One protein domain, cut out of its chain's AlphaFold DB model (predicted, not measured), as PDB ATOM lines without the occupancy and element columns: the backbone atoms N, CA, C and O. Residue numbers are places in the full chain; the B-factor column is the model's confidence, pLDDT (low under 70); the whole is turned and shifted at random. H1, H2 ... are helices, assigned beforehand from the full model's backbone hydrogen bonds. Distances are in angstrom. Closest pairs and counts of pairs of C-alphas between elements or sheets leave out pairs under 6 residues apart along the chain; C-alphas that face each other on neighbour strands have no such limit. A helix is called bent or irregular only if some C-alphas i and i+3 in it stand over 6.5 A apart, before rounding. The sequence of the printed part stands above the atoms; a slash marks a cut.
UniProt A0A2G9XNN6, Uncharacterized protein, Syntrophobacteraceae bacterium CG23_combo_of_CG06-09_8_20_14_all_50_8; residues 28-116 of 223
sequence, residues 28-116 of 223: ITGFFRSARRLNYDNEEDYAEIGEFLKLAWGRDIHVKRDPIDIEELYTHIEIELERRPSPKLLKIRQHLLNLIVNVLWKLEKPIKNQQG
ATOM      1  N   ILE A  28      53.891 -47.796  49.965       90.81
ATOM      2  CA  ILE A  28      52.513 -47.885  50.470       90.81
ATOM      3  C   ILE A  28      51.632 -46.676  50.102       90.81
ATOM      4  O   ILE A  28      50.455 -46.812  49.798       90.81
ATOM      5  N   THR A  29      52.231 -45.492  49.987       91.94
ATOM      6  CA  THR A  29      51.555 -44.255  49.566       91.94
ATOM      7  C   THR A  29      51.564 -44.013  48.051       91.94
ATOM      8  O   THR A  29      51.038 -43.013  47.552       91.94
ATOM      9  N   GLY A  30      52.215 -44.892  47.287       91.38
ATOM     10  CA  GLY A  30      52.499 -44.713  45.863       91.38
ATOM     11  C   GLY A  30      51.503 -45.380  44.916       91.38
ATOM     12  O   GLY A  30      51.560 -45.124  43.713       91.38
ATOM     13  N   PHE A  31      50.591 -46.216  45.411       91.75
ATOM     14  CA  PHE A  31      49.778 -47.090  44.560       91.75
ATOM     15  C   PHE A  31      48.839 -46.338  43.620       91.75
ATOM     16  O   PHE A  31      48.863 -46.599  42.419       91.75
ATOM     17  N   PHE A  32      48.088 -45.347  44.107       89.75
ATOM     18  CA  PHE A  32      47.218 -44.541  43.241       89.75
ATOM     19  C   PHE A  32      48.015 -43.753  42.195       89.75
ATOM     20  O   PHE A  32      47.596 -43.634  41.046       89.75
ATOM     21  N   ARG A  33      49.209 -43.258  42.548       88.75
ATOM     22  CA  ARG A  33      50.105 -42.597  41.587       88.75
ATOM     23  C   ARG A  33      50.555 -43.570  40.495       88.75
ATOM     24  O   ARG A  33      50.547 -43.200  39.321       88.75
ATOM     25  N   SER A  34      50.929 -44.789  40.873       90.44
ATOM     26  CA  SER A  34      51.307 -45.840  39.926       90.44
ATOM     27  C   SER A  34      50.130 -46.281  39.059       90.44
ATOM     28  O   SER A  34      50.310 -46.429  37.855       90.44
ATOM     29  N   ALA A  35      48.923 -46.397  39.616       89.19
ATOM     30  CA  ALA A  35      47.712 -46.715  38.859       89.19
ATOM     31  C   ALA A  35      47.459 -45.694  37.736       89.19
ATOM     32  O   ALA A  35      47.283 -46.092  36.586       89.19
ATOM     33  N   ARG A  36      47.565 -44.390  38.032       86.56
ATOM     34  CA  ARG A  36      47.463 -43.322  37.019       86.56
ATOM     35  C   ARG A  36      48.534 -43.427  35.944       86.56
ATOM     36  O   ARG A  36      48.246 -43.355  34.758       86.56
ATOM     37  N   ARG A  37      49.792 -43.635  36.348       88.00
ATOM     38  CA  ARG A  37      50.914 -43.800  35.406       88.00
ATOM     39  C   ARG A  37      50.693 -44.971  34.441       88.00
ATOM     40  O   ARG A  37      51.162 -44.922  33.309       88.00
ATOM     41  N   LEU A  38      50.006 -46.017  34.894       87.62
ATOM     42  CA  LEU A  38      49.708 -47.229  34.131       87.62
ATOM     43  C   LEU A  38      48.383 -47.159  33.350       87.62
ATOM     44  O   LEU A  38      47.976 -48.190  32.793       87.62
ATOM     45  N   ASN A  39      47.731 -45.987  33.322       82.06
ATOM     46  CA  ASN A  39      46.396 -45.745  32.763       82.06
ATOM     47  C   ASN A  39      45.366 -46.761  33.277       82.06
ATOM     48  O   ASN A  39      44.677 -47.419  32.500       82.06
ATOM     49  N   TYR A  40      45.351 -46.971  34.593       70.81
ATOM     50  CA  TYR A  40      44.357 -47.804  35.263       70.81
ATOM     51  C   TYR A  40      43.320 -46.996  36.030       70.81
ATOM     52  O   TYR A  40      42.389 -47.591  36.550       70.81
ATOM     53  N   ASP A  41      43.460 -45.677  36.104       63.31
ATOM     54  CA  ASP A  41      42.524 -44.767  36.757       63.31
ATOM     55  C   ASP A  41      41.350 -44.370  35.857       63.31
ATOM     56  O   ASP A  41      40.926 -43.217  35.893       63.31
ATOM     57  N   ASN A  42      40.805 -45.303  35.067       60.25
ATOM     58  CA  ASN A  42      39.519 -45.046  34.422       60.25
ATOM     59  C   ASN A  42      38.544 -44.643  35.533       60.25
ATOM     60  O   ASN A  42      38.367 -45.401  36.487       60.25
ATOM     61  N   GLU A  43      37.983 -43.433  35.448       56.66
ATOM     62  CA  GLU A  43      37.203 -42.824  36.534       56.66
ATOM     63  C   GLU A  43      36.106 -43.770  37.048       56.66
ATOM     64  O   GLU A  43      35.816 -43.782  38.238       56.66
ATOM     65  N   GLU A  44      35.576 -44.640  36.187       62.00
ATOM     66  CA  GLU A  44      34.564 -45.643  36.525       62.00
ATOM     67  C   GLU A  44      35.048 -46.746  37.488       62.00
ATOM     68  O   GLU A  44      34.288 -47.150  38.369       62.00
ATOM     69  N   ASP A  45      36.299 -47.213  37.386       61.56
ATOM     70  CA  ASP A  45      36.783 -48.374  38.156       61.56
ATOM     71  C   ASP A  45      37.076 -48.017  39.626       61.56
ATOM     72  O   ASP A  45      36.947 -48.857  40.524       61.56
ATOM     73  N   TYR A  46      37.436 -46.755  39.899       73.62
ATOM     74  CA  TYR A  46      37.813 -46.289  41.241       73.62
ATOM     75  C   TYR A  46      36.992 -45.114  41.769       73.62
ATOM     76  O   TYR A  46      37.273 -44.661  42.882       73.62
ATOM     77  N   ALA A  47      35.962 -44.650  41.048       80.25
ATOM     78  CA  ALA A  47      35.042 -43.620  41.540       80.25
ATOM     79  C   ALA A  47      34.526 -43.953  42.943       80.25
ATOM     80  O   ALA A  47      34.550 -43.104  43.824       80.25
ATOM     81  N   GLU A  48      34.154 -45.211  43.191       85.19
ATOM     82  CA  GLU A  48      33.638 -45.640  44.495       85.19
ATOM     83  C   GLU A  48      34.689 -45.558  45.617       85.19
ATOM     84  O   GLU A  48      34.342 -45.239  46.755       85.19
ATOM     85  N   ILE A  49      35.972 -45.793  45.310       88.50
ATOM     86  CA  ILE A  49      37.077 -45.611  46.268       88.50
ATOM     87  C   ILE A  49      37.287 -44.115  46.534       88.50
ATOM     88  O   ILE A  49      37.450 -43.711  47.684       88.50
ATOM     89  N   GLY A  50      37.257 -43.290  45.483       87.88
ATOM     90  CA  GLY A  50      37.377 -41.836  45.588       87.88
ATOM     91  C   GLY A  50      36.238 -41.212  46.397       87.88
ATOM     92  O   GLY A  50      36.487 -40.412  47.297       87.88
ATOM     93  N   GLU A  51      34.994 -41.625  46.141       88.38
ATOM     94  CA  GLU A  51      33.819 -41.235  46.925       88.38
ATOM     95  C   GLU A  51      33.975 -41.625  48.393       88.38
ATOM     96  O   GLU A  51      33.726 -40.807  49.280       88.38
ATOM     97  N   PHE A  52      34.400 -42.865  48.653       90.69
ATOM     98  CA  PHE A  52      34.610 -43.349  50.010       90.69
ATOM     99  C   PHE A  52      35.669 -42.526  50.744       90.69
ATOM    100  O   PHE A  52      35.403 -42.046  51.840       90.69
ATOM    101  N   LEU A  53      36.829 -42.289  50.129       89.50
ATOM    102  CA  LEU A  53      37.901 -41.469  50.704       89.50
ATOM    103  C   LEU A  53      37.458 -40.033  50.979       89.50
ATOM    104  O   LEU A  53      37.785 -39.467  52.024       89.50
ATOM    105  N   LYS A  54      36.673 -39.451  50.073       89.38
ATOM    106  CA  LYS A  54      36.149 -38.098  50.242       89.38
ATOM    107  C   LYS A  54      35.164 -38.013  51.403       89.38
ATOM    108  O   LYS A  54      35.212 -37.051  52.163       89.38
ATOM    109  N   LEU A  55      34.297 -39.012  51.558       87.94
ATOM    110  CA  LEU A  55      33.319 -39.069  52.646       87.94
ATOM    111  C   LEU A  55      33.960 -39.412  53.994       87.94
ATOM    112  O   LEU A  55      33.641 -38.779  54.996       87.94
ATOM    113  N   ALA A  56      34.848 -40.404  54.022       87.25
ATOM    114  CA  ALA A  56      35.449 -40.909  55.248       87.25
ATOM    115  C   ALA A  56      36.560 -39.984  55.758       87.25
ATOM    116  O   ALA A  56      36.654 -39.741  56.959       87.25
ATOM    117  N   TRP A  57      37.423 -39.491  54.864       88.06
ATOM    118  CA  TRP A  57      38.670 -38.807  55.232       88.06
ATOM    119  C   TRP A  57      38.766 -37.372  54.706       88.06
ATOM    120  O   TRP A  57      39.726 -36.673  55.028       88.06
ATOM    121  N   GLY A  58      37.818 -36.917  53.880       86.06
ATOM    122  CA  GLY A  58      37.902 -35.608  53.226       86.06
ATOM    123  C   GLY A  58      39.038 -35.505  52.202       86.06
ATOM    124  O   GLY A  58      39.443 -34.394  51.863       86.06
ATOM    125  N   ARG A  59      39.566 -36.643  51.731       85.62
ATOM    126  CA  ARG A  59      40.711 -36.721  50.812       85.62
ATOM    127  C   ARG A  59      40.292 -37.102  49.400       85.62
ATOM    128  O   ARG A  59      39.232 -37.687  49.193       85.62
ATOM    129  N   ASP A  60      41.143 -36.780  48.431       80.94
ATOM    130  CA  ASP A  60      40.872 -36.998  47.010       80.94
ATOM    131  C   ASP A  60      42.050 -37.707  46.327       80.94
ATOM    132  O   ASP A  60      43.172 -37.196  46.278       80.94
ATOM    133  N   ILE A  61      41.775 -38.883  45.752       78.31
ATOM    134  CA  ILE A  61      42.770 -39.714  45.058       78.31
ATOM    135  C   ILE A  61      43.426 -39.007  43.872       78.31
ATOM    136  O   ILE A  61      44.554 -39.357  43.507       78.31
ATOM    137  N   HIS A  62      42.762 -38.027  43.259       75.88
ATOM    138  CA  HIS A  62      43.243 -37.303  42.085       75.88
ATOM    139  C   HIS A  62      44.225 -36.179  42.454       75.88
ATOM    140  O   HIS A  62      45.008 -35.725  41.610       75.88
ATOM    141  N   VAL A  63      44.275 -35.763  43.724       77.44
ATOM    142  CA  VAL A  63      45.186 -34.714  44.189       77.44
ATOM    143  C   VAL A  63      46.594 -35.285  44.372       77.44
ATOM    144  O   VAL A  63      46.914 -35.956  45.344       77.44
ATOM    145  N   LYS A  64      47.507 -34.972  43.440       69.44
ATOM    146  CA  LYS A  64      48.891 -35.506  43.435       69.44
ATOM    147  C   LYS A  64      49.697 -35.248  44.718       69.44
ATOM    148  O   LYS A  64      50.666 -35.966  44.959       69.44
ATOM    149  N   ARG A  65      49.355 -34.201  45.475       71.88
ATOM    150  CA  ARG A  65      50.040 -33.800  46.715       71.88
ATOM    151  C   ARG A  65      49.476 -34.469  47.970       71.88
ATOM    152  O   ARG A  65      50.053 -34.263  49.029       71.88
ATOM    153  N   ASP A  66      48.407 -35.248  47.846       74.69
ATOM    154  CA  ASP A  66      47.781 -35.961  48.955       74.69
ATOM    155  C   ASP A  66      48.083 -37.464  48.829       74.69
ATOM    156  O   ASP A  66      47.379 -38.193  48.122       74.69
ATOM    157  N   PRO A  67      49.215 -37.941  49.381       83.44
ATOM    158  CA  PRO A  67      49.524 -39.361  49.374       83.44
ATOM    159  C   PRO A  67      48.507 -40.117  50.233       83.44
ATOM    160  O   PRO A  67      48.376 -39.860  51.429       83.44
ATOM    161  N   ILE A  68      47.821 -41.079  49.617       89.81
ATOM    162  CA  ILE A  68      46.923 -41.998  50.315       89.81
ATOM    163  C   ILE A  68      47.711 -43.251  50.670       89.81
ATOM    164  O   ILE A  68      48.208 -43.937  49.774       89.81
ATOM    165  N   ASP A  69      47.822 -43.524  51.966       91.88
ATOM    166  CA  ASP A  69      48.322 -44.794  52.474       91.88
ATOM    167  C   ASP A  69      47.247 -45.866  52.270       91.88
ATOM    168  O   ASP A  69      46.120 -45.755  52.760       91.88
ATOM    169  N   ILE A  70      47.569 -46.878  51.473       90.62
ATOM    170  CA  ILE A  70      46.597 -47.916  51.133       90.62
ATOM    171  C   ILE A  70      46.369 -48.929  52.251       90.62
ATOM    172  O   ILE A  70      45.318 -49.562  52.245       90.62
ATOM    173  N   GLU A  71      47.314 -49.103  53.177       88.19
ATOM    174  CA  GLU A  71      47.117 -49.983  54.330       88.19
ATOM    175  C   GLU A  71      46.163 -49.314  55.306       88.19
ATOM    176  O   GLU A  71      45.177 -49.928  55.694       88.19
ATOM    177  N   GLU A  72      46.357 -48.022  55.580       91.25
ATOM    178  CA  GLU A  72      45.407 -47.244  56.381       91.25
ATOM    179  C   GLU A  72      43.998 -47.284  55.762       91.25
ATOM    180  O   GLU A  72      43.003 -47.466  56.469       91.25
ATOM    181  N   LEU A  73      43.901 -47.174  54.429       91.81
ATOM    182  CA  LEU A  73      42.619 -47.216  53.726       91.81
ATOM    183  C   LEU A  73      41.973 -48.597  53.836       91.81
ATOM    184  O   LEU A  73      40.782 -48.698  54.125       91.81
ATOM    185  N   TYR A  74      42.754 -49.653  53.619       89.19
ATOM    186  CA  TYR A  74      42.278 -51.024  53.726       89.19
ATOM    187  C   TYR A  74      41.813 -51.343  55.151       89.19
ATOM    188  O   TYR A  74      40.695 -51.819  55.335       89.19
ATOM    189  N   THR A  75      42.609 -50.993  56.164       88.06
ATOM    190  CA  THR A  75      42.266 -51.158  57.580       88.06
ATOM    191  C   THR A  75      40.987 -50.414  57.941       88.06
ATOM    192  O   THR A  75      40.134 -50.965  58.632       88.06
ATOM    193  N   HIS A  76      40.802 -49.186  57.455       91.19
ATOM    194  CA  HIS A  76      39.567 -48.446  57.703       91.19
ATOM    195  C   HIS A  76      38.353 -49.151  57.084       91.19
ATOM    196  O   HIS A  76      37.314 -49.264  57.734       91.19
ATOM    197  N   ILE A  77      38.475 -49.644  55.848       88.81
ATOM    198  CA  ILE A  77      37.403 -50.398  55.186       88.81
ATOM    199  C   ILE A  77      37.062 -51.669  55.978       88.81
ATOM    200  O   ILE A  77      35.880 -51.943  56.175       88.81
ATOM    201  N   GLU A  78      38.061 -52.412  56.465       86.94
ATOM    202  CA  GLU A  78      37.846 -53.615  57.282       86.94
ATOM    203  C   GLU A  78      37.148 -53.295  58.611       86.94
ATOM    204  O   GLU A  78      36.147 -53.929  58.936       86.94
ATOM    205  N   ILE A  79      37.579 -52.252  59.329       86.31
ATOM    206  CA  ILE A  79      36.917 -51.813  60.570       86.31
ATOM    207  C   ILE A  79      35.451 -51.444  60.309       86.31
ATOM    208  O   ILE A  79      34.559 -51.813  61.076       86.31
ATOM    209  N   GLU A  80      35.164 -50.718  59.228       90.50
ATOM    210  CA  GLU A  80      33.785 -50.364  58.878       90.50
ATOM    211  C   GLU A  80      32.961 -51.594  58.473       90.50
ATOM    212  O   GLU A  80      31.790 -51.689  58.844       90.50
ATOM    213  N   LEU A  81      33.563 -52.571  57.786       85.69
ATOM    214  CA  LEU A  81      32.922 -53.847  57.461       85.69
ATOM    215  C   LEU A  81      32.600 -54.676  58.706       85.69
ATOM    216  O   LEU A  81      31.502 -55.223  58.777       85.69
ATOM    217  N   GLU A  82      33.498 -54.744  59.689       88.81
ATOM    218  CA  GLU A  82      33.253 -55.440  60.958       88.81
ATOM    219  C   GLU A  82      32.110 -54.798  61.746       88.81
ATOM    220  O   GLU A  82      31.265 -55.485  62.324       88.81
ATOM    221  N   ARG A  83      32.051 -53.464  61.753       91.69
ATOM    222  CA  ARG A  83      31.018 -52.719  62.483       91.69
ATOM    223  C   ARG A  83      29.671 -52.768  61.777       91.69
ATOM    224  O   ARG A  83      28.635 -52.844  62.442       91.69
ATOM    225  N   ARG A  84      29.667 -52.615  60.450       90.94
ATOM    226  CA  ARG A  84      28.470 -52.468  59.610       90.94
ATOM    227  C   ARG A  84      28.710 -53.075  58.222       90.94
ATOM    228  O   ARG A  84      28.952 -52.340  57.259       90.94
ATOM    229  N   PRO A  85      28.567 -54.404  58.081       89.50
ATOM    230  CA  PRO A  85      28.705 -55.063  56.792       89.50
ATOM    231  C   PRO A  85      27.762 -54.445  55.757       89.50
ATOM    232  O   PRO A  85      26.559 -54.311  55.996       89.50
ATOM    233  N   SER A  86      28.289 -54.076  54.589       89.75
ATOM    234  CA  SER A  86      27.457 -53.605  53.482       89.75
ATOM    235  C   SER A  86      27.988 -54.089  52.132       89.75
ATOM    236  O   SER A  86      29.204 -54.122  51.929       89.75
ATOM    237  N   PRO A  87      27.101 -54.410  51.169       88.88
ATOM    238  CA  PRO A  87      27.522 -54.766  49.815       88.88
ATOM    239  C   PRO A  87      28.381 -53.683  49.150       88.88
ATOM    240  O   PRO A  87      29.315 -54.005  48.421       88.88
ATOM    241  N   LYS A  88      28.110 -52.399  49.440       89.81
ATOM    242  CA  LYS A  88      28.902 -51.273  48.923       89.81
ATOM    243  C   LYS A  88      30.332 -51.294  49.474       89.81
ATOM    244  O   LYS A  88      31.270 -51.193  48.694       89.81
ATOM    245  N   LEU A  89      30.515 -51.469  50.786       87.38
ATOM    246  CA  LEU A  89      31.851 -51.542  51.395       87.38
ATOM    247  C   LEU A  89      32.631 -52.775  50.927       87.38
ATOM    248  O   LEU A  89      33.820 -52.665  50.642       87.38
ATOM    249  N   LEU A  90      31.963 -53.923  50.762       85.38
ATOM    250  CA  LEU A  90      32.588 -55.127  50.202       85.38
ATOM    251  C   LEU A  90      33.087 -54.888  48.771       85.38
ATOM    252  O   LEU A  90      34.188 -55.313  48.421       85.38
ATOM    253  N   LYS A  91      32.302 -54.174  47.955       85.81
ATOM    254  CA  LYS A  91      32.688 -53.791  46.594       85.81
ATOM    255  C   LYS A  91      33.877 -52.825  46.590       85.81
ATOM    256  O   LYS A  91      34.838 -53.069  45.869       85.81
ATOM    257  N   ILE A  92      33.868 -51.803  47.452       89.12
ATOM    258  CA  ILE A  92      34.987 -50.856  47.610       89.12
ATOM    259  C   ILE A  92      36.269 -51.590  48.022       89.12
ATOM    260  O   ILE A  92      37.316 -51.384  47.408       89.12
ATOM    261  N   ARG A  93      36.186 -52.494  49.008       87.50
ATOM    262  CA  ARG A  93      37.306 -53.357  49.403       87.50
ATOM    263  C   ARG A  93      37.851 -54.132  48.213       87.50
ATOM    264  O   ARG A  93      39.058 -54.154  47.985       87.50
ATOM    265  N   GLN A  94      36.963 -54.760  47.446       82.81
ATOM    266  CA  GLN A  94      37.356 -55.546  46.287       82.81
ATOM    267  C   GLN A  94      38.025 -54.689  45.209       82.81
ATOM    268  O   GLN A  94      39.014 -55.109  44.612       82.81
ATOM    269  N   HIS A  95      37.517 -53.483  44.967       85.44
ATOM    270  CA  HIS A  95      38.123 -52.549  44.024       85.44
ATOM    271  C   HIS A  95      39.523 -52.122  44.478       85.44
ATOM    272  O   HIS A  95      40.435 -52.077  43.654       85.44
ATOM    273  N   LEU A  96      39.724 -51.876  45.777       87.62
ATOM    274  CA  LEU A  96      41.041 -51.551  46.326       87.62
ATOM    275  C   LEU A  96      42.026 -52.717  46.165       87.62
ATOM    276  O   LEU A  96      43.145 -52.508  45.700       87.62
ATOM    277  N   LEU A  97      41.601 -53.947  46.462       84.75
ATOM    278  CA  LEU A  97      42.410 -55.149  46.223       84.75
ATOM    279  C   LEU A  97      42.784 -55.293  44.746       84.75
ATOM    280  O   LEU A  97      43.951 -55.505  44.415       84.75
ATOM    281  N   ASN A  98      41.813 -55.118  43.848       82.06
ATOM    282  CA  ASN A  98      42.042 -55.195  42.410       82.06
ATOM    283  C   ASN A  98      43.037 -54.130  41.941       82.06
ATOM    284  O   ASN A  98      43.916 -54.440  41.139       82.06
ATOM    285  N   LEU A  99      42.946 -52.900  42.458       86.44
ATOM    286  CA  LEU A  99      43.908 -51.835  42.172       86.44
ATOM    287  C   LEU A  99      45.325 -52.271  42.551       86.44
ATOM    288  O   LEU A  99      46.242 -52.172  41.734       86.44
ATOM    289  N   ILE A 100      45.499 -52.772  43.774       86.94
ATOM    290  CA  ILE A 100      46.793 -53.193  44.317       86.94
ATOM    291  C   ILE A 100      47.398 -54.302  43.454       86.94
ATOM    292  O   ILE A 100      48.526 -54.164  42.973       86.94
ATOM    293  N   VAL A 101      46.626 -55.357  43.187       82.38
ATOM    294  CA  VAL A 101      47.052 -56.498  42.363       82.38
ATOM    295  C   VAL A 101      47.404 -56.050  40.946       82.38
ATOM    296  O   VAL A 101      48.478 -56.381  40.442       82.38
ATOM    297  N   ASN A 102      46.541 -55.262  40.304       82.06
ATOM    298  CA  ASN A 102      46.739 -54.818  38.925       82.06
ATOM    299  C   ASN A 102      47.975 -53.930  38.772       82.06
ATOM    300  O   ASN A 102      48.718 -54.076  37.797       82.06
ATOM    301  N   VAL A 103      48.214 -53.023  39.726       88.88
ATOM    302  CA  VAL A 103      49.416 -52.182  39.748       88.88
ATOM    303  C   VAL A 103      50.661 -53.055  39.842       88.88
ATOM    304  O   VAL A 103      51.544 -52.942  38.993       88.88
ATOM    305  N   LEU A 104      50.728 -53.954  40.824       88.62
ATOM    306  CA  LEU A 104      51.912 -54.787  41.040       88.62
ATOM    307  C   LEU A 104      52.163 -55.734  39.865       88.62
ATOM    308  O   LEU A 104      53.293 -55.820  39.388       88.62
ATOM    309  N   TRP A 105      51.119 -56.361  39.324       84.06
ATOM    310  CA  TRP A 105      51.248 -57.281  38.196       84.06
ATOM    311  C   TRP A 105      51.727 -56.583  36.915       84.06
ATOM    312  O   TRP A 105      52.606 -57.095  36.210       84.06
ATOM    313  N   LYS A 106      51.203 -55.387  36.611       87.00
ATOM    314  CA  LYS A 106      51.664 -54.610  35.449       87.00
ATOM    315  C   LYS A 106      53.115 -54.163  35.589       87.00
ATOM    316  O   LYS A 106      53.829 -54.173  34.589       87.00
ATOM    317  N   LEU A 107      53.538 -53.768  36.790       90.00
ATOM    318  CA  LEU A 107      54.920 -53.355  37.050       90.00
ATOM    319  C   LEU A 107      55.883 -54.542  37.041       90.00
ATOM    320  O   LEU A 107      57.007 -54.422  36.568       90.00
ATOM    321  N   GLU A 108      55.445 -55.715  37.490       86.00
ATOM    322  CA  GLU A 108      56.262 -56.927  37.495       86.00
ATOM    323  C   GLU A 108      56.640 -57.373  36.075       86.00
ATOM    324  O   GLU A 108      57.784 -57.755  35.831       86.00
ATOM    325  N   LYS A 109      55.705 -57.308  35.117       80.62
ATOM    326  CA  LYS A 109      55.893 -57.827  33.750       80.62
ATOM    327  C   LYS A 109      57.184 -57.343  33.056       80.62
ATOM    328  O   LYS A 109      57.896 -58.202  32.536       80.62
ATOM    329  N   PRO A 110      57.511 -56.035  33.011       82.00
ATOM    330  CA  PRO A 110      58.770 -55.563  32.428       82.00
ATOM    331  C   PRO A 110      60.008 -55.855  33.294       82.00
ATOM    332  O   PRO A 110      61.106 -55.963  32.752       82.00
ATOM    333  N   ILE A 111      59.850 -55.998  34.613       82.38
ATOM    334  CA  ILE A 111      60.966 -56.054  35.576       82.38
ATOM    335  C   ILE A 111      61.388 -57.490  35.909       82.38
ATOM    336  O   ILE A 111      62.508 -57.723  36.348       82.38
ATOM    337  N   LYS A 112      60.540 -58.483  35.637       73.44
ATOM    338  CA  LYS A 112      60.718 -59.892  36.022       73.44
ATOM    339  C   LYS A 112      62.121 -60.477  35.802       73.44
ATOM    340  O   LYS A 112      62.600 -61.232  36.642       73.44
ATOM    341  N   ASN A 113      62.772 -60.127  34.692       74.12
ATOM    342  CA  ASN A 113      64.107 -60.625  34.333       74.12
ATOM    343  C   ASN A 113      65.198 -59.546  34.425       74.12
ATOM    344  O   ASN A 113      66.324 -59.765  33.983       74.12
ATOM    345  N   GLN A 114      64.877 -58.366  34.948       83.94
ATOM    346  CA  GLN A 114      65.808 -57.254  35.035       83.94
ATOM    347  C   GLN A 114      66.807 -57.475  36.172       83.94
ATOM    348  O   GLN A 114      66.442 -57.932  37.252       83.94
ATOM    349  N   GLN A 115      68.072 -57.137  35.931       88.06
ATOM    350  CA  GLN A 115      69.092 -57.094  36.976       88.06
ATOM    351  C   GLN A 115      68.859 -55.885  37.899       88.06
ATOM    352  O   GLN A 115      68.671 -54.765  37.407       88.06
ATOM    353  N   GLY A 116      68.949 -56.084  39.211       89.62
ATOM    354  CA  GLY A 116      68.893 -55.015  40.210       89.62
ATOM    355  C   GLY A 116      69.329 -55.481  41.599       89.62
ATOM    356  O   GLY A 116      69.922 -56.545  41.743       89.62
TER     357      GLY A 116
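Overview. This is residues 28 to 116 of the 223 residues of an uncharacterized protein of Syntrophobacteraceae bacterium CG23_combo_of_CG06-09_8_20_14_all_50_8 (UniProt A0A2G9XNN6). One long helix, H4, forms the base of this domain; H3 folds back beside its first part as a helical hairpin, while H1 and H2 cross over another side of H4 at separate places along it. The last residues of H4 and the tail after it, residues 108 to 116, stick out beyond this body and add to its length. The printed part has 89 residues with four named helices, in the order H1, H2, H3, H4, and no named strand; the class is all helix. The whole is compact, with a radius of gyration of the C-alphas of 13.9 A, yet elongated, spanning 46 by 25 by 22 A.

Arrangement. The hub is H4, residues 87 to 111, which touches three other helices. With its residues 89 to 96 alone it touches H3, residues 70 to 83; the closest C-alphas are those of Ile 77 and Arg 93, 6.5 A apart. These two form a hairpin, at a shallow tilt of 24 degrees, opposite ways. With residues 92 to 96 alone H4 touches H2, residues 43 to 57, at a steep tilt of 61 degrees, opposite ways; the closest C-alphas, of Ile 49 and Ile 92, are 5.8 A apart. With residues 99 to 103 alone it touches H1, residues 31 to 37, at a steep tilt of 60 degrees, the same way; the closest C-alphas, of Ala 35 and Val 103, are 5.8 A apart. H1 and H3 are close but not clearly touching, with the C-alphas of Phe 31 and Ile 70 7.3 A apart. H2 and H3 are near each other, and H1 and H2 are apart. Every O i to N i+4 pair is within hydrogen-bond range in H1 and H3, against 9 of 11 in H2 and 19 of 21 in H4.

Along the chain. H4 begins at C-alpha 87 (27.522, -54.766, 49.815) and ends at C-alpha 111 (60.966, -56.054, 35.576), 36.4 A away. It is neither bent nor irregular, but only just: C-alphas 107 and 110 are 6.4 A apart. H3 is 19.9 A long from C-alpha 70 to 83. H2 is 19.2 A long from C-alpha 43 to 57 and irregular, with C-alphas 45 and 48 7.6 A apart. H1, seven residues, begins at C-alpha 31 (49.778, -47.090, 44.560).

Size, cuts and confidence. The two C-alphas farthest apart are those of Arg 84 and Gln 115, 46.7 A. Without residues 108 to 116, which stand free, the body spans 34 by 25 by 22 A. The link from H2 to H3, residues 58 to 69, is long; the links from H1 to H2 and from H3 to H4 are tight. The printed part has no cut. Its mean pLDDT is 84.5, and residues 41 to 45 and residue 64 are under 70.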